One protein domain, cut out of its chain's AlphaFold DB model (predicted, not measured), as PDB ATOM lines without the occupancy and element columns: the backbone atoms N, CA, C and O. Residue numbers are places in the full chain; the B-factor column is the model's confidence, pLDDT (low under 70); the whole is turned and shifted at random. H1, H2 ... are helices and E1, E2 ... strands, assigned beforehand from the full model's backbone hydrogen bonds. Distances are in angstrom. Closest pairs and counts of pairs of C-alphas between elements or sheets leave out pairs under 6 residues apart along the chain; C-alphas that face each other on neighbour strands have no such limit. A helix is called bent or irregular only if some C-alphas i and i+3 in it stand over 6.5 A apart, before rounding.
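Overview. This is residues 4 to 13, 45 to 82 and 91 to 191 of the 210 residues of an uncharacterized protein of Deltaproteobacteria bacterium (UniProt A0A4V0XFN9). A strongly twisted, six-stranded sheet curls like part of an open barrel, and its longest strand, E6, bends and reaches from E3 to the edge strand E7 at the far end of the domain. H2 covers the sheet over E5, H4 and H1 pack together at the end away from E7, and E2 comes close to E5 near Val 71 and Leu 138, then bends at residue 73 and runs away from E5, with the small helix H3 near it at Phe 74 and Arg 121. The printed part has 149 residues with four named helices and seven named strands, in the order H1 H2 E1 E2 E3 E4 H3 E5 H4 E6 E7, and its class is mixed, helices and strands. The sheet runs E1 E5 E4 E3 E6 E7, all antiparallel, while E2 pairs with no named strand. The whole is compact, with a radius of gyration of the C-alphas of 15.8 A, and spans 46 by 34 by 27 A.

Along the chain. H1 is residues 4 to 12 and begins at C-alpha 4 at (41.129, 15.069, 7.027). After a cut, H2 is residues 45 to 55, 15.1 A long. E1 is residues 61 to 63, and E2, residues 70 to 79, is 21.2 A long and bends by 75 degrees at residue 73. After a second cut, E3, residues 94 to 103, is 24.1 A long and bends by 76 degrees at residue 100. E4 is residues 107 to 113, 17.8 A long, H3 is residues 117 to 122, and E5 is residues 137 to 143, 15.8 A long. H4, residues 149 to 159, is 15.8 A long and irregular: C-alphas 155 and 158 are 7.0 A apart. E6, residues 165 to 177, is 31.0 A long, begins at C-alpha 165 at (24.955, 22.530, 9.796) and bends by 70 degrees at residue 168. E7 is residues 185 to 190 and ends at C-alpha 190 at (25.795, 35.481, 29.046).

Arrangement. In the sheet, the edge strand E1 is antiparallel to E5, with N 62 and O 142 2.8 A apart. E5 and E4 have N 140 and O 108 at 2.8 A, and the hairpin E3 and E4 has N 99 and O 111 at 2.8 A, each within hydrogen-bond range. The pairing of E6 is staggered: residues 165 to 169 pair with E3, with N 96 and O 167 at 2.8 A, and residues 172 to 176 pair with E7, with N 186 and O 175 at 3.0 A. E6 and E7 form a hairpin. H2 is on the sheet at a height of 7.3 A, over E5 and along the strands, at 17 degrees to E5 on the local plane; their closest C-alphas, of Arg 50 and Val 140, are 5.7 A apart. H4 is on the sheet at a height of 9.0 A; its closest C-alpha to E3 is that of Phe 159, 5.3 A from that of Ala 101. H1 is also on the sheet and touches H4, at a shallow tilt of 32 degrees, opposite ways; the closest C-alphas, of Cys 11 and Val 149, are 6.5 A apart. The closest C-alphas of E2 and E5, of Val 71 and Leu 138, are 5.0 A apart, and those of E2 and H3, of Phe 74 and Arg 121, are 6.4 A apart. H3 only grazes the sheet, with residues 117 to 120. Among the pairs that are apart are E2 and E7, and H2 and H3. In H1, H2 and H3 every O i to N i+4 pair is within hydrogen-bond range; in H4, 5 of 7 are.

Size, cuts and confidence. The two C-alphas farthest apart, of Asp 82 and Ser 154, are 47.1 A apart. Residues 14 to 44 are not printed, with 30.7 A from C-alpha 13 to C-alpha 45, nor are residues 83 to 90, with 23.0 A from C-alpha 82 to C-alpha 91. Of the links that are printed whole, H3 to E5 is long, with 14 residues. The mean pLDDT of the printed part is 89.6; residue 91 and residues 181 to 191 are under 70, and the mean of E7 is 53.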
ATOM      1  N   ARG A   4      40.684  16.333   7.638       95.50
ATOM      2  CA  ARG A   4      41.129  15.069   7.027       95.50
ATOM      3  C   ARG A   4      42.489  14.627   7.575       95.50
ATOM      4  O   ARG A   4      42.661  13.454   7.881       95.50
ATOM      5  N   ARG A   5      43.438  15.561   7.740       95.81
ATOM      6  CA  ARG A   5      44.749  15.261   8.342       95.81
ATOM      7  C   ARG A   5      44.635  14.953   9.836       95.81
ATOM      8  O   ARG A   5      45.352  14.086  10.316       95.81
ATOM      9  N   VAL A   6      43.732  15.627  10.557       96.06
ATOM     10  CA  VAL A   6      43.459  15.321  11.977       96.06
ATOM     11  C   VAL A   6      42.972  13.884  12.124       96.06
ATOM     12  O   VAL A   6      43.545  13.125  12.895       96.06
ATOM     13  N   TRP A   7      41.998  13.493  11.303       97.56
ATOM     14  CA  TRP A   7      41.470  12.135  11.290       97.56
ATOM     15  C   TRP A   7      42.544  11.091  10.976       97.56
ATOM     16  O   TRP A   7      42.673  10.109  11.696       97.56
ATOM     17  N   ALA A   8      43.359  11.322   9.941       97.56
ATOM     18  CA  ALA A   8      44.453  10.416   9.596       97.56
ATOM     19  C   ALA A   8      45.454  10.251  10.752       97.56
ATOM     20  O   ALA A   8      45.851   9.131  11.064       97.56
ATOM     21  N   ARG A   9      45.809  11.350  11.433       96.75
ATOM     22  CA  ARG A   9      46.696  11.319  12.604       96.75
ATOM     23  C   ARG A   9      46.075  10.568  13.781       96.75
ATOM     24  O   ARG A   9      46.794   9.852  14.466       96.75
ATOM     25  N   PHE A  10      44.773  10.724  14.013       97.50
ATOM     26  CA  PHE A  10      44.062   9.962  15.037       97.50
ATOM     27  C   PHE A  10      44.079   8.462  14.724       97.50
ATOM     28  O   PHE A  10      44.517   7.679  15.557       97.50
ATOM     29  N   CYS A  11      43.709   8.060  13.503       97.81
ATOM     30  CA  CYS A  11      43.774   6.657  13.084       97.81
ATOM     31  C   CYS A  11      45.180   6.061  13.260       97.81
ATOM     32  O   CYS A  11      45.314   4.924  13.701       97.81
ATOM     33  N   ALA A  12      46.220   6.837  12.944       97.94
ATOM     34  CA  ALA A  12      47.611   6.410  13.051       97.94
ATOM     35  C   ALA A  12      48.164   6.410  14.487       97.94
ATOM     36  O   ALA A  12      49.233   5.856  14.715       97.94
ATOM     37  N   SER A  13      47.485   7.014  15.473       96.81
ATOM     38  CA  SER A  13      48.055   7.151  16.822       96.81
ATOM     39  C   SER A  13      48.063   5.853  17.627       96.81
ATOM     40  O   SER A  13      48.664   5.819  18.699       96.81
ATOM     41  N   ALA A  45      19.511  20.861  16.198       97.81
ATOM     42  CA  ALA A  45      20.133  19.899  15.291       97.81
ATOM     43  C   ALA A  45      21.584  19.604  15.699       97.81
ATOM     44  O   ALA A  45      22.036  18.456  15.612       97.81
ATOM     45  N   VAL A  46      22.309  20.606  16.205       97.94
ATOM     46  CA  VAL A  46      23.647  20.411  16.784       97.94
ATOM     47  C   VAL A  46      23.573  19.579  18.062       97.94
ATOM     48  O   VAL A  46      24.351  18.633  18.215       97.94
ATOM     49  N   THR A  47      22.621  19.875  18.949       96.75
ATOM     50  CA  THR A  47      22.389  19.096  20.175       96.75
ATOM     51  C   THR A  47      22.064  17.637  19.859       96.75
ATOM     52  O   THR A  47      22.719  16.735  20.387       96.75
ATOM     53  N   ALA A  48      21.133  17.388  18.935       97.12
ATOM     54  CA  ALA A  48      20.768  16.043  18.496       97.12
ATOM     55  C   ALA A  48      21.963  15.300  17.880       97.12
ATOM     56  O   ALA A  48      22.204  14.132  18.188       97.12
ATOM     57  N   ARG A  49      22.773  15.983  17.062       97.81
ATOM     58  CA  ARG A  49      23.985  15.395  16.477       97.81
ATOM     59  C   ARG A  49      25.014  15.021  17.539       97.81
ATOM     60  O   ARG A  49      25.579  13.931  17.468       97.81
ATOM     61  N   ARG A  50      25.263  15.893  18.520       96.69
ATOM     62  CA  ARG A  50      26.157  15.598  19.652       96.69
ATOM     63  C   ARG A  50      25.658  14.378  20.428       96.69
ATOM     64  O   ARG A  50      26.451  13.478  20.696       96.69
ATOM     65  N   ALA A  51      24.362  14.330  20.737       96.06
ATOM     66  CA  ALA A  51      23.746  13.217  21.453       96.06
ATOM     67  C   ALA A  51      23.857  11.894  20.679       96.06
ATOM     68  O   ALA A  51      24.236  10.881  21.260       96.06
ATOM     69  N   ALA A  52      23.623  11.902  19.362       97.62
ATOM     70  CA  ALA A  52      23.745  10.711  18.521       97.62
ATOM     71  C   ALA A  52      25.177  10.146  18.502       97.62
ATOM     72  O   ALA A  52      25.372   8.936  18.604       97.62
ATOM     73  N   VAL A  53      26.189  11.018  18.417       97.25
ATOM     74  CA  VAL A  53      27.598  10.593  18.484       97.25
ATOM     75  C   VAL A  53      27.925  10.035  19.869       97.25
ATOM     76  O   VAL A  53      28.581   9.002  19.966       97.25
ATOM     77  N   LEU A  54      27.454  10.684  20.936       95.50
ATOM     78  CA  LEU A  54      27.652  10.225  22.310       95.50
ATOM     79  C   LEU A  54      27.029   8.838  22.550       95.50
ATOM     80  O   LEU A  54      27.694   7.946  23.074       95.50
ATOM     81  N   ALA A  55      25.792   8.633  22.094       96.88
ATOM     82  CA  ALA A  55      25.053   7.378  22.231       96.88
ATOM     83  C   ALA A  55      25.683   6.200  21.467       96.88
ATOM     84  O   ALA A  55      25.464   5.048  21.826       96.88
ATOM     85  N   ALA A  56      26.496   6.465  20.441       97.38
ATOM     86  CA  ALA A  56      27.203   5.421  19.701       97.38
ATOM     87  C   ALA A  56      28.426   4.851  20.446       97.38
ATOM     88  O   ALA A  56      29.013   3.865  19.994       97.38
ATOM     89  N   MET A  57      28.859   5.484  21.543       95.38
ATOM     90  CA  MET A  57      30.109   5.177  22.255       95.38
ATOM     91  C   MET A  57      29.972   5.235  23.797       95.38
ATOM     92  O   MET A  57      30.868   5.771  24.457       95.38
ATOM     93  N   PRO A  58      28.901   4.689  24.410       94.31
ATOM     94  CA  PRO A  58      28.625   4.863  25.845       94.31
ATOM     95  C   PRO A  58      29.709   4.247  26.749       94.31
ATOM     96  O   PRO A  58      29.976   4.738  27.850       94.31
ATOM     97  N   ASP A  59      30.362   3.195  26.254       96.06
ATOM     98  CA  ASP A  59      31.450   2.450  26.888       96.06
ATOM     99  C   ASP A  59      32.825   3.113  26.720       96.06
ATOM    100  O   ASP A  59      33.746   2.829  27.483       96.06
ATOM    101  N   LEU A  60      32.983   4.007  25.739       96.38
ATOM    102  CA  LEU A  60      34.285   4.581  25.381       96.38
ATOM    103  C   LEU A  60      34.468   6.019  25.853       96.38
ATOM    104  O   LEU A  60      35.595   6.407  26.173       96.38
ATOM    105  N   ILE A  61      33.397   6.814  25.875       95.00
ATOM    106  CA  ILE A  61      33.472   8.234  26.222       95.00
ATOM    107  C   ILE A  61      32.511   8.608  27.349       95.00
ATOM    108  O   ILE A  61      31.446   8.015  27.516       95.00
ATOM    109  N   VAL A  62      32.907   9.609  28.132       91.69
ATOM    110  CA  VAL A  62      32.029  10.341  29.052       91.69
ATOM    111  C   VAL A  62      31.585  11.646  28.400       91.69
ATOM    112  O   VAL A  62      32.381  12.249  27.669       91.69
ATOM    113  N   PRO A  63      30.344  12.103  28.647       89.19
ATOM    114  CA  PRO A  63      29.898  13.411  28.186       89.19
ATOM    115  C   PRO A  63      30.849  14.500  28.681       89.19
ATOM    116  O   PRO A  63      31.361  14.432  29.799       89.19
ATOM    117  N   PHE A  64      31.093  15.506  27.846       82.62
ATOM    118  CA  PHE A  64      31.796  16.692  28.318       82.62
ATOM    119  C   PHE A  64      30.935  17.456  29.332       82.62
ATOM    120  O   PHE A  64      29.724  17.552  29.144       82.62
ATOM    121  N   ALA A  65      31.600  18.004  30.349       74.81
ATOM    122  CA  ALA A  65      31.057  18.759  31.477       74.81
ATOM    123  C   ALA A  65      29.921  19.730  31.124       74.81
ATOM    124  O   ALA A  65      28.876  19.756  31.768       74.81
ATOM    125  N   LEU A  66      30.122  20.522  30.068       80.12
ATOM    126  CA  LEU A  66      29.130  21.492  29.628       80.12
ATOM    127  C   LEU A  66      28.001  20.794  28.861       80.12
ATOM    128  O   LEU A  66      28.218  20.103  27.859       80.12
ATOM    129  N   ASP A  67      26.781  20.997  29.344       78.31
ATOM    130  CA  ASP A  67      25.551  20.437  28.790       78.31
ATOM    131  C   ASP A  67      25.186  21.040  27.425       78.31
ATOM    132  O   ASP A  67      24.680  20.330  26.552       78.31
ATOM    133  N   HIS A  68      25.530  22.305  27.199       85.06
ATOM    134  CA  HIS A  68      25.293  23.024  25.955       85.06
ATOM    135  C   HIS A  68      26.439  22.840  24.941       85.06
ATOM    136  O   HIS A  68      27.628  22.866  25.297       85.06
ATOM    137  N   PRO A  69      26.115  22.695  23.643       94.12
ATOM    138  CA  PRO A  69      27.119  22.683  22.594       94.12
ATOM    139  C   PRO A  69      27.869  24.017  22.528       94.12
ATOM    140  O   PRO A  69      27.274  25.094  22.541       94.12
ATOM    141  N   HIS A  70      29.192  23.953  22.444       95.12
ATOM    142  CA  HIS A  70      30.028  25.145  22.375       95.12
ATOM    143  C   HIS A  70      31.335  24.869  21.631       95.12
ATOM    144  O   HIS A  70      31.767  23.724  21.485       95.12
ATOM    145  N   VAL A  71      31.974  25.944  21.177       95.69
ATOM    146  CA  VAL A  71      33.335  25.940  20.630       95.69
ATOM    147  C   VAL A  71      34.177  26.899  21.459       95.69
ATOM    148  O   VAL A  71      33.866  28.085  21.523       95.69
ATOM    149  N   THR A  72      35.251  26.419  22.082       93.75
ATOM    150  CA  THR A  72      36.182  27.292  22.814       93.75
ATOM    151  C   THR A  72      36.838  28.283  21.854       93.75
ATOM    152  O   THR A  72      37.448  27.876  20.861       93.75
ATOM    153  N   VAL A  73      36.734  29.576  22.156       93.25
ATOM    154  CA  VAL A  73      37.379  30.662  21.404       93.25
ATOM    155  C   VAL A  73      38.744  30.952  21.992       93.25
ATOM    156  O   VAL A  73      39.723  30.955  21.249       93.25
ATOM    157  N   PHE A  74      38.808  31.161  23.307       91.69
ATOM    158  CA  PHE A  74      40.015  31.574  24.011       91.69
ATOM    159  C   PHE A  74      40.041  31.020  25.436       91.69
ATOM    160  O   PHE A  74      38.995  30.856  26.070       91.69
ATOM    161  N   VAL A  75      41.239  30.707  25.918       91.44
ATOM    162  CA  VAL A  75      41.477  30.160  27.254       91.44
ATOM    163  C   VAL A  75      42.336  31.145  28.038       91.44
ATOM    164  O   VAL A  75      43.535  31.257  27.800       91.44
ATOM    165  N   HIS A  76      41.702  31.860  28.963       89.88
ATOM    166  CA  HIS A  76      42.336  32.923  29.748       89.88
ATOM    167  C   HIS A  76      43.202  32.379  30.880       89.88
ATOM    168  O   HIS A  76      44.173  33.012  31.275       89.88
ATOM    169  N   GLY A  77      42.853  31.199  31.391       90.56
ATOM    170  CA  GLY A  77      43.559  30.564  32.495       90.56
ATOM    171  C   GLY A  77      42.893  30.801  33.848       90.56
ATOM    172  O   GLY A  77      41.700  31.100  33.939       90.56
ATOM    173  N   PHE A  78      43.660  30.623  34.921       90.50
ATOM    174  CA  PHE A  78      43.172  30.810  36.288       90.50
ATOM    175  C   PHE A  78      43.104  32.277  36.703       90.50
ATOM    176  O   PHE A  78      44.064  33.022  36.527       90.50
ATOM    177  N   VAL A  79      41.994  32.661  37.330       88.50
ATOM    178  CA  VAL A  79      41.709  34.047  37.721       88.50
ATOM    179  C   VAL A  79      41.046  34.129  39.094       88.50
ATOM    180  O   VAL A  79      40.484  33.156  39.599       88.50
ATOM    181  N   ASP A  80      41.095  35.319  39.683       85.38
ATOM    182  CA  ASP A  80      40.265  35.698  40.823       85.38
ATOM    183  C   ASP A  80      38.924  36.250  40.293       85.38
ATOM    184  O   ASP A  80      38.947  37.215  39.521       85.38
ATOM    185  N   PRO A  81      37.768  35.649  40.637       79.69
ATOM    186  CA  PRO A  81      36.469  36.063  40.118       79.69
ATOM    187  C   PRO A  81      36.137  37.522  40.431       79.69
ATOM    188  O   PRO A  81      35.461  38.157  39.626       79.69
ATOM    189  N   ASP A  82      36.638  38.062  41.543       79.12
ATOM    190  CA  ASP A  82      36.352  39.437  41.970       79.12
ATOM    191  C   ASP A  82      37.119  40.475  41.134       79.12
ATOM    192  O   ASP A  82      36.828  41.669  41.178       79.12
ATOM    193  N   ALA A  91      28.738  41.092  21.431       67.19
ATOM    194  CA  ALA A  91      29.096  40.399  20.204       67.19
ATOM    195  C   ALA A  91      27.823  39.879  19.551       67.19
ATOM    196  O   ALA A  91      27.147  39.006  20.100       67.19
ATOM    197  N   GLU A  92      27.536  40.385  18.353       79.00
ATOM    198  CA  GLU A  92      26.529  39.791  17.483       79.00
ATOM    199  C   GLU A  92      26.774  38.281  17.330       79.00
ATOM    200  O   GLU A  92      27.934  37.837  17.307       79.00
ATOM    201  N   PRO A  93      25.709  37.470  17.194       88.25
ATOM    202  CA  PRO A  93      25.856  36.054  16.919       88.25
ATOM    203  C   PRO A  93      26.762  35.804  15.710       88.25
ATOM    204  O   PRO A  93      26.647  36.424  14.654       88.25
ATOM    205  N   VAL A  94      27.672  34.854  15.863       91.06
ATOM    206  CA  VAL A  94      28.698  34.534  14.876       91.06
ATOM    207  C   VAL A  94      28.281  33.287  14.115       91.06
ATOM    208  O   VAL A  94      27.917  32.287  14.725       91.06
ATOM    209  N   SER A  95      28.369  33.310  12.787       95.06
ATOM    210  CA  SER A  95      28.094  32.129  11.964       95.06
ATOM    211  C   SER A  95      29.172  31.049  12.137       95.06
ATOM    212  O   SER A  95      30.375  31.322  12.059       95.06
ATOM    213  N   LEU A  96      28.738  29.806  12.357       96.69
ATOM    214  CA  LEU A  96      29.579  28.617  12.411       96.69
ATOM    215  C   LEU A  96      29.053  27.524  11.489       96.69
ATOM    216  O   LEU A  96      27.854  27.343  11.294       96.69
ATOM    217  N   ARG A  97      29.994  26.703  11.031       98.19
ATOM    218  CA  ARG A  97      29.743  25.481  10.276       98.19
ATOM    219  C   ARG A  97      30.112  24.277  11.125       98.19
ATOM    220  O   ARG A  97      31.296  24.085  11.423       98.19
ATOM    221  N   ILE A  98      29.128  23.455  11.481       98.44
ATOM    222  CA  ILE A  98      29.318  22.220  12.253       98.44
ATOM    223  C   ILE A  98      29.217  21.008  11.324       98.44
ATOM    224  O   ILE A  98      28.173  20.715  10.745       98.44
ATOM    225  N   GLY A  99      30.330  20.298  11.163       97.94
ATOM    226  CA  GLY A  99      30.460  19.130  10.298       97.94
ATOM    227  C   GLY A  99      30.231  17.797  11.015       97.94
ATOM    228  O   GLY A  99      29.502  17.703  12.006       97.94
ATOM    229  N   GLY A 100      30.861  16.751  10.476       97.94
ATOM    230  CA  GLY A 100      30.856  15.404  11.046       97.94
ATOM    231  C   GLY A 100      31.739  15.251  12.289       97.94
ATOM    232  O   GLY A 100      32.503  16.147  12.654       97.94
ATOM    233  N   ALA A 101      31.645  14.087  12.926       98.25
ATOM    234  CA  ALA A 101      32.415  13.744  14.120       98.25
ATOM    235  C   ALA A 101      33.859  13.392  13.775       98.25
ATOM    236  O   ALA A 101      34.091  12.765  12.758       98.25
ATOM    237  N   ASN A 102      34.829  13.748  14.603       98.44
ATOM    238  CA  ASN A 102      36.261  13.491  14.460       98.44
ATOM    239  C   ASN A 102      36.845  13.256  15.869       98.44
ATOM    240  O   ASN A 102      36.102  13.254  16.854       98.44
ATOM    241  N   ALA A 103      38.150  13.028  15.986       98.12
ATOM    242  CA  ALA A 103      38.756  12.758  17.285       98.12
ATOM    243  C   ALA A 103      40.184  13.295  17.405       98.12
ATOM    244  O   ALA A 103      40.962  13.313  16.447       98.12
ATOM    245  N   PHE A 104      40.516  13.723  18.620       97.00
ATOM    246  CA  PHE A 104      41.888  13.805  19.108       97.00
ATOM    247  C   PHE A 104      42.179  12.557  19.936       97.00
ATOM    248  O   PHE A 104      41.307  11.723  20.146       97.00
ATOM    249  N   ARG A 105      43.405  12.411  20.444       96.38
ATOM    250  CA  ARG A 105      43.717  11.273  21.318       96.38
ATOM    251  C   ARG A 105      42.958  11.321  22.645       96.38
ATOM    252  O   ARG A 105      42.738  10.262  23.206       96.38
ATOM    253  N   SER A 106      42.560  12.500  23.126       93.56
ATOM    254  CA  SER A 106      41.887  12.699  24.419       93.56
ATOM    255  C   SER A 106      40.361  12.835  24.335       93.56
ATOM    256  O   SER A 106      39.683  12.671  25.347       93.56
ATOM    257  N   CYS A 107      39.795  13.126  23.159       96.00
ATOM    258  CA  CYS A 107      38.359  13.373  23.033       96.00
ATOM    259  C   CYS A 107      37.797  13.080  21.638       96.00
ATOM    260  O   CYS A 107      38.511  13.076  20.629       96.00
ATOM    261  N   VAL A 108      36.476  12.907  21.600       98.19
ATOM    262  CA  VAL A 108      35.650  12.925  20.390       98.19
ATOM    263  C   VAL A 108      35.000  14.300  20.260       98.19
ATOM    264  O   VAL A 108      34.528  14.868  21.246       98.19
ATOM    265  N   PHE A 109      34.944  14.836  19.042       98.25
ATOM    266  CA  PHE A 109      34.406  16.171  18.773       98.25
ATOM    267  C   PHE A 109      33.683  16.255  17.421       98.25
ATOM    268  O   PHE A 109      33.909  15.429  16.544       98.25
ATOM    269  N   LEU A 110      32.845  17.271  17.216       98.38
ATOM    270  CA  LEU A 110      32.324  17.663  15.903       98.38
ATOM    271  C   LEU A 110      33.219  18.740  15.282       98.38
ATOM    272  O   LEU A 110      33.670  19.668  15.959       98.38
ATOM    273  N   GLU A 111      33.495  18.612  13.985       98.19
ATOM    274  CA  GLU A 111      34.317  19.572  13.246       98.19
ATOM    275  C   GLU A 111      33.638  20.945  13.207       98.19
ATOM    276  O   GLU A 111      32.587  21.084  12.590       98.19
ATOM    277  N   ALA A 112      34.254  21.969  13.798       97.62
ATOM    278  CA  ALA A 112      33.753  23.336  13.731       97.62
ATOM    279  C   ALA A 112      34.607  24.178  12.777       97.62
ATOM    280  O   ALA A 112      35.835  24.061  12.744       97.62
ATOM    281  N   ARG A 113      33.970  25.042  11.988       96.38
ATOM    282  CA  ARG A 113      34.647  26.077  11.197       96.38
ATOM    283  C   ARG A 113      33.931  27.401  11.421       96.38
ATOM    284  O   ARG A 113      32.709  27.450  11.370       96.38
ATOM    285  N   CYS A 114      34.697  28.458  11.642       94.12
ATOM    286  CA  CYS A 114      34.186  29.816  11.745       94.12
ATOM    287  C   CYS A 114      35.291  30.777  11.304       94.12
ATOM    288  O   CYS A 114      36.417  30.693  11.800       94.12
ATOM    289  N   GLY A 115      34.970  31.652  10.349       89.19
ATOM    290  CA  GLY A 115      35.920  32.622   9.798       89.19
ATOM    291  C   GLY A 115      36.264  33.755  10.764       89.19
ATOM    292  O   GLY A 115      37.347  34.312  10.664       89.19
ATOM    293  N   ARG A 116      35.383  34.049  11.729       90.50
ATOM    294  CA  ARG A 116      35.552  35.151  12.688       90.50
ATOM    295  C   ARG A 116      36.338  34.784  13.941       90.50
ATOM    296  O   ARG A 116      36.676  35.664  14.718       90.50
ATOM    297  N   ILE A 117      36.645  33.507  14.171       90.94
ATOM    298  CA  ILE A 117      37.379  33.130  15.387       90.94
ATOM    299  C   ILE A 117      38.762  33.804  15.482       90.94
ATOM    300  O   ILE A 117      39.078  34.258  16.575       90.94
ATOM    301  N   PRO A 118      39.586  33.900  14.420       90.19
ATOM    302  CA  PRO A 118      40.836  34.658  14.490       90.19
ATOM    303  C   PRO A 118      40.617  36.106  14.954       90.19
ATOM    304  O   PRO A 118      41.196  36.498  15.955       90.19
ATOM    305  N   GLU A 119      39.671  36.823  14.338       88.94
ATOM    306  CA  GLU A 119      39.302  38.195  14.718       88.94
ATOM    307  C   GLU A 119      38.866  38.293  16.188       88.94
ATOM    308  O   GLU A 119      39.307  39.180  16.907       88.94
ATOM    309  N   LEU A 120      38.019  37.371  16.662       88.19
ATOM    310  CA  LEU A 120      37.603  37.336  18.068       88.19
ATOM    311  C   LEU A 120      38.781  37.090  19.008       88.19
ATOM    312  O   LEU A 120      38.789  37.601  20.122       88.19
ATOM    313  N   ARG A 121      39.749  36.277  18.580       89.69
ATOM    314  CA  ARG A 121      40.917  35.923  19.383       89.69
ATOM    315  C   ARG A 121      41.928  37.057  19.468       89.69
ATOM    316  O   ARG A 121      42.513  37.225  20.528       89.69
ATOM    317  N   ASP A 122      42.087  37.831  18.400       87.81
ATOM    318  CA  ASP A 122      43.005  38.978  18.347       87.81
ATOM    319  C   ASP A 122      42.568  40.125  19.276       87.81
ATOM    320  O   ASP A 122      43.354  41.017  19.580       87.81
ATOM    321  N   ARG A 123      41.322  40.094  19.767       85.06
ATOM    322  CA  ARG A 123      40.818  41.040  20.774       85.06
ATOM    323  C   ARG A 123      41.325  40.754  22.188       85.06
ATOM    324  O   ARG A 123      41.172  41.605  23.059       85.06
ATOM    325  N   PHE A 124      41.885  39.572  22.429       83.56
ATOM    326  CA  PHE A 124      42.474  39.210  23.712       83.56
ATOM    327  C   PHE A 124      43.964  39.534  23.686       83.56
ATOM    328  O   PHE A 124      44.711  39.010  22.861       83.56
ATOM    329  N   SER A 125      44.394  40.420  24.582       71.69
ATOM    330  CA  SER A 125      45.795  40.839  24.699       71.69
ATOM    331  C   SER A 125      46.617  39.948  25.631       71.69
ATOM    332  O   SER A 125      47.835  40.104  25.710       71.69
ATOM    333  N   GLU A 126      45.973  39.045  26.373       79.12
ATOM    334  CA  GLU A 126      46.656  38.137  27.293       79.12
ATOM    335  C   GLU A 126      47.303  36.933  26.596       79.12
ATOM    336  O   GLU A 126      46.938  36.526  25.491       79.12
ATOM    337  N   ILE A 127      48.288  36.334  27.272       80.56
ATOM    338  CA  ILE A 127      48.886  35.073  26.832       80.56
ATOM    339  C   ILE A 127      47.884  33.955  27.108       80.56
ATOM    340  O   ILE A 127      47.546  33.676  28.254       80.56
ATOM    341  N   GLU A 128      47.440  33.290  26.047       86.12
ATOM    342  CA  GLU A 128      46.518  32.168  26.162       86.12
ATOM    343  C   GLU A 128      47.154  30.963  26.875       86.12
ATOM    344  O   GLU A 128      48.225  30.491  26.479       86.12
ATOM    345  N   GLU A 129      46.450  30.381  27.850       82.44
ATOM    346  CA  GLU A 129      46.862  29.129  28.492       82.44
ATOM    347  C   GLU A 129      46.564  27.941  27.558       82.44
ATOM    348  O   GLU A 129      45.513  27.293  27.613       82.44
ATOM    349  N   ARG A 130      47.487  27.681  26.623       81.69
ATOM    350  CA  ARG A 130      47.346  26.641  25.598       81.69
ATOM    351  C   ARG A 130      48.640  25.873  25.336       81.69
ATOM    352  O   ARG A 130      49.691  26.450  25.093       81.69
ATOM    353  N   TRP A 131      48.511  24.550  25.210       77.00
ATOM    354  CA  TRP A 131      49.634  23.625  24.968       77.00
ATOM    355  C   TRP A 131      49.677  22.996  23.564       77.00
ATOM    356  O   TRP A 131      50.431  22.059  23.314       77.00
ATOM    357  N   SER A 132      48.841  23.449  22.628       81.75
ATOM    358  CA  SER A 132      48.820  22.932  21.249       81.75
ATOM    359  C   SER A 132      48.384  23.993  20.241       81.75
ATOM    360  O   SER A 132      47.937  25.067  20.614       81.75
ATOM    361  N   THR A 133      48.501  23.729  18.940       86.44
ATOM    362  CA  THR A 133      47.960  24.641  17.922       86.44
ATOM    363  C   THR A 133      46.439  24.716  18.019       86.44
ATOM    364  O   THR A 133      45.775  23.679  18.074       86.44
ATOM    365  N   TYR A 134      45.882  25.931  17.946       90.88
ATOM    366  CA  TYR A 134      44.435  26.111  17.963       90.88
ATOM    367  C   TYR A 134      43.731  25.263  16.909       90.88
ATOM    368  O   TYR A 134      44.142  25.202  15.742       90.88
ATOM    369  N   ARG A 135      42.589  24.699  17.291       92.62
ATOM    370  CA  ARG A 135      41.644  24.136  16.342       92.62
ATOM    371  C   ARG A 135      40.229  24.314  16.870       92.62
ATOM    372  O   ARG A 135      39.937  23.737  17.913       92.62
ATOM    373  N   PRO A 136      39.343  25.032  16.167       95.25
ATOM    374  CA  PRO A 136      37.949  25.097  16.570       95.25
ATOM    375  C   PRO A 136      37.328  23.702  16.466       95.25
ATOM    376  O   PRO A 136      37.457  23.016  15.449       95.25
ATOM    377  N   HIS A 137      36.693  23.261  17.542       97.19
ATOM    378  CA  HIS A 137      35.978  21.998  17.617       97.19
ATOM    379  C   HIS A 137      34.910  22.083  18.702       97.19
ATOM    380  O   HIS A 137      35.038  22.866  19.640       97.19
ATOM    381  N   LEU A 138      33.869  21.269  18.553       97.50
ATOM    382  CA  LEU A 138      32.805  21.119  19.537       97.50
ATOM    383  C   LEU A 138      32.969  19.758  20.199       97.50
ATOM    384  O   LEU A 138      32.733  18.727  19.570       97.50
ATOM    385  N   THR A 139      33.428  19.739  21.445       96.38
ATOM    386  CA  THR A 139      33.691  18.489  22.164       96.38
ATOM    387  C   THR A 139      32.387  17.746  22.448       96.38
ATOM    388  O   THR A 139      31.450  18.288  23.028       96.38
ATOM    389  N   VAL A 140      32.330  16.477  22.046       96.19
ATOM    390  CA  VAL A 140      31.203  15.582  22.344       96.19
ATOM    391  C   VAL A 140      31.431  14.921  23.699       96.19
ATOM    392  O   VAL A 140      30.563  14.978  24.570       96.19
ATOM    393  N   GLY A 141      32.619  14.345  23.885       94.06
ATOM    394  CA  GLY A 141      32.985  13.636  25.103       94.06
ATOM    395  C   GLY A 141      34.470  13.296  25.175       94.06
ATOM    396  O   GLY A 141      35.184  13.331  24.169       94.06
ATOM    397  N   LEU A 142      34.926  12.979  26.382       94.44
ATOM    398  CA  LEU A 142      36.309  12.605  26.690       94.44
ATOM    399  C   LEU A 142      36.421  11.085  26.776       94.44
ATOM    400  O   LEU A 142      35.476  10.435  27.218       94.44
ATOM    401  N   PHE A 143      37.554  10.500  26.385       96.00
ATOM    402  CA  PHE A 143      37.723   9.054  26.553       96.00
ATOM    403  C   PHE A 143      37.785   8.676  28.031       96.00
ATOM    404  O   PHE A 143      38.497   9.302  28.810       96.00
ATOM    405  N   ARG A 144      37.068   7.610  28.397       94.00
ATOM    406  CA  ARG A 144      37.052   7.054  29.760       94.00
ATOM    407  C   ARG A 144      38.414   6.524  30.194       94.00
ATOM    408  O   ARG A 144      38.774   6.628  31.359       94.00
ATOM    409  N   ALA A 145      39.152   5.942  29.254       94.44
ATOM    410  CA  ALA A 145      40.448   5.321  29.479       94.44
ATOM    411  C   ALA A 145      41.294   5.357  28.199       94.44
ATOM    412  O   ALA A 145      40.784   5.539  27.089       94.44
ATOM    413  N   GLY A 146      42.602   5.149  28.352       95.56
ATOM    414  CA  GLY A 146      43.497   4.946  27.216       95.56
ATOM    415  C   GLY A 146      43.346   3.537  26.642       95.56
ATOM    416  O   GLY A 146      43.624   2.554  27.323       95.56
ATOM    417  N   GLY A 147      42.977   3.420  25.370       96.94
ATOM    418  CA  GLY A 147      42.715   2.139  24.716       96.94
ATOM    419  C   GLY A 147      42.983   2.168  23.212       96.94
ATOM    420  O   GLY A 147      43.437   3.187  22.687       96.94
ATOM    421  N   PRO A 148      42.751   1.052  22.501       98.06
ATOM    422  CA  PRO A 148      42.941   0.977  21.056       98.06
ATOM    423  C   PRO A 148      42.058   1.978  20.301       98.06
ATOM    424  O   PRO A 148      40.892   2.178  20.634       98.06
ATOM    425  N   VAL A 149      42.590   2.566  19.229       98.19
ATOM    426  CA  VAL A 149      41.839   3.505  18.372       98.19
ATOM    427  C   VAL A 149      40.798   2.801  17.488       98.19
ATOM    428  O   VAL A 149      39.787   3.405  17.129       98.19
ATOM    429  N   ALA A 150      41.001   1.526  17.142       98.19
ATOM    430  CA  ALA A 150      40.168   0.825  16.160       98.19
ATOM    431  C   ALA A 150      38.659   0.790  16.508       98.19
ATOM    432  O   ALA A 150      37.861   1.146  15.636       98.19
ATOM    433  N   PRO A 151      38.230   0.477  17.751       97.81
ATOM    434  CA  PRO A 151      36.812   0.525  18.119       97.81
ATOM    435  C   PRO A 151      36.199   1.928  17.999       97.81
ATOM    436  O   PRO A 151      35.047   2.065  17.586       97.81
ATOM    437  N   VAL A 152      36.972   2.975  18.316       98.06
ATOM    438  CA  VAL A 152      36.536   4.373  18.169       98.06
ATOM    439  C   VAL A 152      36.340   4.707  16.692       98.06
ATOM    440  O   VAL A 152      35.317   5.267  16.305       98.06
ATOM    441  N   VAL A 153      37.302   4.328  15.845       98.19
ATOM    442  CA  VAL A 153      37.239   4.565  14.397       98.19
ATOM    443  C   VAL A 153      36.013   3.904  13.779       98.19
ATOM    444  O   VAL A 153      35.305   4.555  13.010       98.19
ATOM    445  N   SER A 154      35.742   2.645  14.121       97.88
ATOM    446  CA  SER A 154      34.579   1.915  13.610       97.88
ATOM    447  C   SER A 154      33.264   2.598  13.988       97.88
ATOM    448  O   SER A 154      32.425   2.810  13.115       97.88
ATOM    449  N   ARG A 155      33.115   3.031  15.247       98.12
ATOM    450  CA  ARG A 155      31.903   3.712  15.736       98.12
ATOM    451  C   ARG A 155      31.741   5.133  15.193       98.12
ATOM    452  O   ARG A 155      30.620   5.588  15.005       98.12
ATOM    453  N   LEU A 156      32.838   5.824  14.879       97.81
ATOM    454  CA  LEU A 156      32.796   7.173  14.305       97.81
ATOM    455  C   LEU A 156      32.538   7.209  12.797       97.81
ATOM    456  O   LEU A 156      32.092   8.242  12.295       97.81
ATOM    457  N   ARG A 157      32.816   6.125  12.058       97.06
ATOM    458  CA  ARG A 157      32.675   6.078  10.588       97.06
ATOM    459  C   ARG A 157      31.323   6.598  10.074       97.06
ATOM    460  O   ARG A 157      31.374   7.454   9.186       97.06
ATOM    461  N   PRO A 158      30.161   6.184  10.620       97.75
ATOM    462  CA  PRO A 158      28.856   6.684  10.173       97.75
ATOM    463  C   PRO A 158      28.701   8.204  10.322       97.75
ATOM    464  O   PRO A 158      28.031   8.850   9.522       97.75
ATOM    465  N   PHE A 159      29.381   8.803  11.302       98.19
ATOM    466  CA  PHE A 159      29.270  10.225  11.628       98.19
ATOM    467  C   PHE A 159      30.334  11.102  10.942       98.19
ATOM    468  O   PHE A 159      30.279  12.329  11.048       98.19
ATOM    469  N   ARG A 160      31.316  10.520  10.231       97.31
ATOM    470  CA  ARG A 160      32.437  11.273   9.621       97.31
ATOM    471  C   ARG A 160      31.999  12.244   8.528       97.31
ATOM    472  O   ARG A 160      32.657  13.263   8.333       97.31
ATOM    473  N   ARG A 161      30.951  11.899   7.779       94.06
ATOM    474  CA  ARG A 161      30.528  12.606   6.557       94.06
ATOM    475  C   ARG A 161      29.112  13.173   6.661       94.06
ATOM    476  O   ARG A 161      28.423  13.283   5.654       94.06
ATOM    477  N   LEU A 162      28.676  13.518   7.873       96.00
ATOM    478  CA  LEU A 162      27.383  14.169   8.058       96.00
ATOM    479  C   LEU A 162      27.333  15.516   7.314       96.00
ATOM    480  O   LEU A 162      28.358  16.208   7.258       96.00
ATOM    481  N   PRO A 163      26.155  15.917   6.798       97.19
ATOM    482  CA  PRO A 163      25.958  17.232   6.199       97.19
ATOM    483  C   PRO A 163      26.368  18.353   7.152       97.19
ATOM    484  O   PRO A 163      26.198  18.241   8.369       97.19
ATOM    485  N   THR A 164      26.901  19.444   6.612       98.00
ATOM    486  CA  THR A 164      27.261  20.604   7.437       98.00
ATOM    487  C   THR A 164      25.996  21.302   7.929       98.00
ATOM    488  O   THR A 164      25.077  21.509   7.144       98.00
ATOM    489  N   LEU A 165      25.959  21.643   9.215       98.44
ATOM    490  CA  LEU A 165      24.955  22.530   9.796       98.44
ATOM    491  C   LEU A 165      25.519  23.950   9.805       98.44
ATOM    492  O   LEU A 165      26.643  24.153  10.269       98.44
ATOM    493  N   GLU A 166      24.745  24.899   9.299       98.06
ATOM    494  CA  GLU A 166      25.007  26.332   9.423       98.06
ATOM    495  C   GLU A 166      24.252  26.822  10.659       98.06
ATOM    496  O   GLU A 166      23.034  26.674  10.728       98.06
ATOM    497  N   VAL A 167      24.965  27.345  11.653       97.50
ATOM    498  CA  VAL A 167      24.381  27.750  12.939       97.50
ATOM    499  C   VAL A 167      24.954  29.074  13.408       97.50
ATOM    500  O   VAL A 167      25.995  29.525  12.930       97.50
ATOM    501  N   LEU A 168      24.291  29.682  14.386       95.81
ATOM    502  CA  LEU A 168      24.786  30.863  15.077       95.81
ATOM    503  C   LEU A 168      25.323  30.480  16.455       95.81
ATOM    504  O   LEU A 168      24.726  29.677  17.172       95.81
ATOM    505  N   GLY A 169      26.456  31.068  16.821       93.25
ATOM    506  CA  GLY A 169      27.046  30.952  18.145       93.25
ATOM    507  C   GLY A 169      27.140  32.311  18.813       93.25
ATOM    508  O   GLY A 169      27.564  33.285  18.196       93.25
ATOM    509  N   ARG A 170      26.766  32.378  20.087       90.25
ATOM    510  CA  ARG A 170      26.906  33.573  20.920       90.25
ATOM    511  C   ARG A 170      28.225  33.531  21.666       90.25
ATOM    512  O   ARG A 170      28.564  32.506  22.258       90.25
ATOM    513  N   VAL A 171      28.968  34.633  21.652       88.25
ATOM    514  CA  VAL A 171      30.172  34.749  22.480       88.25
ATOM    515  C   VAL A 171      29.738  34.783  23.942       88.25
ATOM    516  O   VAL A 171      28.839  35.525  24.326       88.25
ATOM    517  N   THR A 172      30.325  33.931  24.767       85.00
ATOM    518  CA  THR A 172      29.999  33.818  26.189       85.00
ATOM    519  C   THR A 172      31.277  33.577  26.971       85.00
ATOM    520  O   THR A 172      32.163  32.846  26.523       85.00
ATOM    521  N   THR A 173      31.354  34.186  28.147       85.62
ATOM    522  CA  THR A 173      32.459  34.020  29.085       85.62
ATOM    523  C   THR A 173      31.995  33.188  30.274       85.62
ATOM    524  O   THR A 173      30.906  33.390  30.815       85.62
ATOM    525  N   MET A 174      32.810  32.212  30.671       83.06
ATOM    526  CA  MET A 174      32.461  31.252  31.716       83.06
ATOM    527  C   MET A 174      33.627  31.047  32.680       83.06
ATOM    528  O   MET A 174      34.782  30.978  32.258       83.06
ATOM    529  N   LEU A 175      33.300  30.911  33.970       86.25
ATOM    530  CA  LEU A 175      34.204  30.353  34.965       86.25
ATOM    531  C   LEU A 175      33.854  28.897  35.218       86.25
ATOM    532  O   LEU A 175      32.735  28.571  35.619       86.25
ATOM    533  N   LEU A 176      34.838  28.036  35.018       85.56
ATOM    534  CA  LEU A 176      34.756  26.624  35.345       85.56
ATOM    535  C   LEU A 176      35.356  26.414  36.736       85.56
ATOM    536  O   LEU A 176      36.445  26.924  37.017       85.56
ATOM    537  N   ASP A 177      34.660  25.669  37.594       86.75
ATOM    538  CA  ASP A 177      35.221  25.234  38.870       86.75
ATOM    539  C   ASP A 177      36.218  24.092  38.622       86.75
ATOM    540  O   ASP A 177      35.861  22.961  38.280       86.75
ATOM    541  N   ALA A 178      37.504  24.395  38.786       86.75
ATOM    542  CA  ALA A 178      38.592  23.452  38.592       86.75
ATOM    543  C   ALA A 178      38.657  22.357  39.665       86.75
ATOM    544  O   ALA A 178      39.359  21.372  39.454       86.75
ATOM    545  N   PHE A 179      37.862  22.423  40.732       84.88
ATOM    546  CA  PHE A 179      37.699  21.316  41.680       84.88
ATOM    547  C   PHE A 179      36.511  20.416  41.344       84.88
ATOM    548  O   PHE A 179      36.467  19.279  41.807       84.88
ATOM    549  N   ASP A 180      35.584  20.867  40.494       80.00
ATOM    550  CA  ASP A 180      34.427  20.063  40.122       80.00
ATOM    551  C   ASP A 180      34.720  19.188  38.885       80.00
ATOM    552  O   ASP A 180      34.865  19.711  37.770       80.00
ATOM    553  N   PRO A 181      34.793  17.851  39.018       67.38
ATOM    554  CA  PRO A 181      35.051  16.957  37.892       67.38
ATOM    555  C   PRO A 181      33.939  16.981  36.833       67.38
ATOM    556  O   PRO A 181      34.217  16.692  35.669       67.38
ATOM    557  N   SER A 182      32.715  17.366  37.205       63.62
ATOM    558  CA  SER A 182      31.609  17.619  36.275       63.62
ATOM    559  C   SER A 182      31.768  18.930  35.508       63.62
ATOM    560  O   SER A 182      31.011  19.173  34.578       63.62
ATOM    561  N   GLY A 183      32.752  19.755  35.882       56.59
ATOM    562  CA  GLY A 183      32.997  21.079  35.330       56.59
ATOM    563  C   GLY A 183      31.866  22.050  35.634       56.59
ATOM    564  O   GLY A 183      31.511  22.837  34.755       56.59
ATOM    565  N   ALA A 184      31.304  21.985  36.850       55.47
ATOM    566  CA  ALA A 184      30.290  22.931  37.283       55.47
ATOM    567  C   ALA A 184      30.733  24.359  36.994       55.47
ATOM    568  O   ALA A 184      31.879  24.770  37.203       55.47
ATOM    569  N   VAL A 185      29.782  25.103  36.453       57.59
ATOM    570  CA  VAL A 185      30.043  26.418  35.914       57.59
ATOM    571  C   VAL A 185      29.410  27.447  36.814       57.59
ATOM    572  O   VAL A 185      28.202  27.422  37.046       57.59
ATOM    573  N   ARG A 186      30.198  28.445  37.199       56.28
ATOM    574  CA  ARG A 186      29.636  29.746  37.532       56.28
ATOM    575  C   ARG A 186      29.602  30.578  36.253       56.28
ATOM    576  O   ARG A 186      30.625  31.062  35.768       56.28
ATOM    577  N   ARG A 187      28.417  30.704  35.657       55.84
ATOM    578  CA  ARG A 187      28.214  31.611  34.523       55.84
ATOM    579  C   ARG A 187      28.363  33.038  35.050       55.84
ATOM    580  O   ARG A 187      27.546  33.472  35.852       55.84
ATOM    581  N   LEU A 188      29.416  33.738  34.635       50.38
ATOM    582  CA  LEU A 188      29.618  35.134  35.026       50.38
ATOM    583  C   LEU A 188      28.774  36.088  34.191       50.38
ATOM    584  O   LEU A 188      28.286  37.086  34.704       50.38
ATOM    585  N   THR A 189      28.608  35.789  32.903       49.81
ATOM    586  CA  THR A 189      27.840  36.631  31.987       49.81
ATOM    587  C   THR A 189      27.509  35.826  30.735       49.81
ATOM    588  O   THR A 189      28.396  35.328  30.045       49.81
ATOM    589  N   GLU A 190      26.223  35.684  30.428       46.62
ATOM    590  CA  GLU A 190      25.795  35.481  29.046       46.62
ATOM    591  C   GLU A 190      25.572  36.878  28.488       46.62
ATOM    592  O   GLU A 190      24.738  37.612  29.014       46.62
ATOM    593  N   VAL A 191      26.330  37.267  27.466       43.66
ATOM    594  CA  VAL A 191      25.978  38.458  26.695       43.66
ATOM    595  C   VAL A 191      24.728  38.076  25.907       43.66
ATOM    596  O   VAL A 191      24.798  37.470  24.837       43.66
TER     597      VAL A 191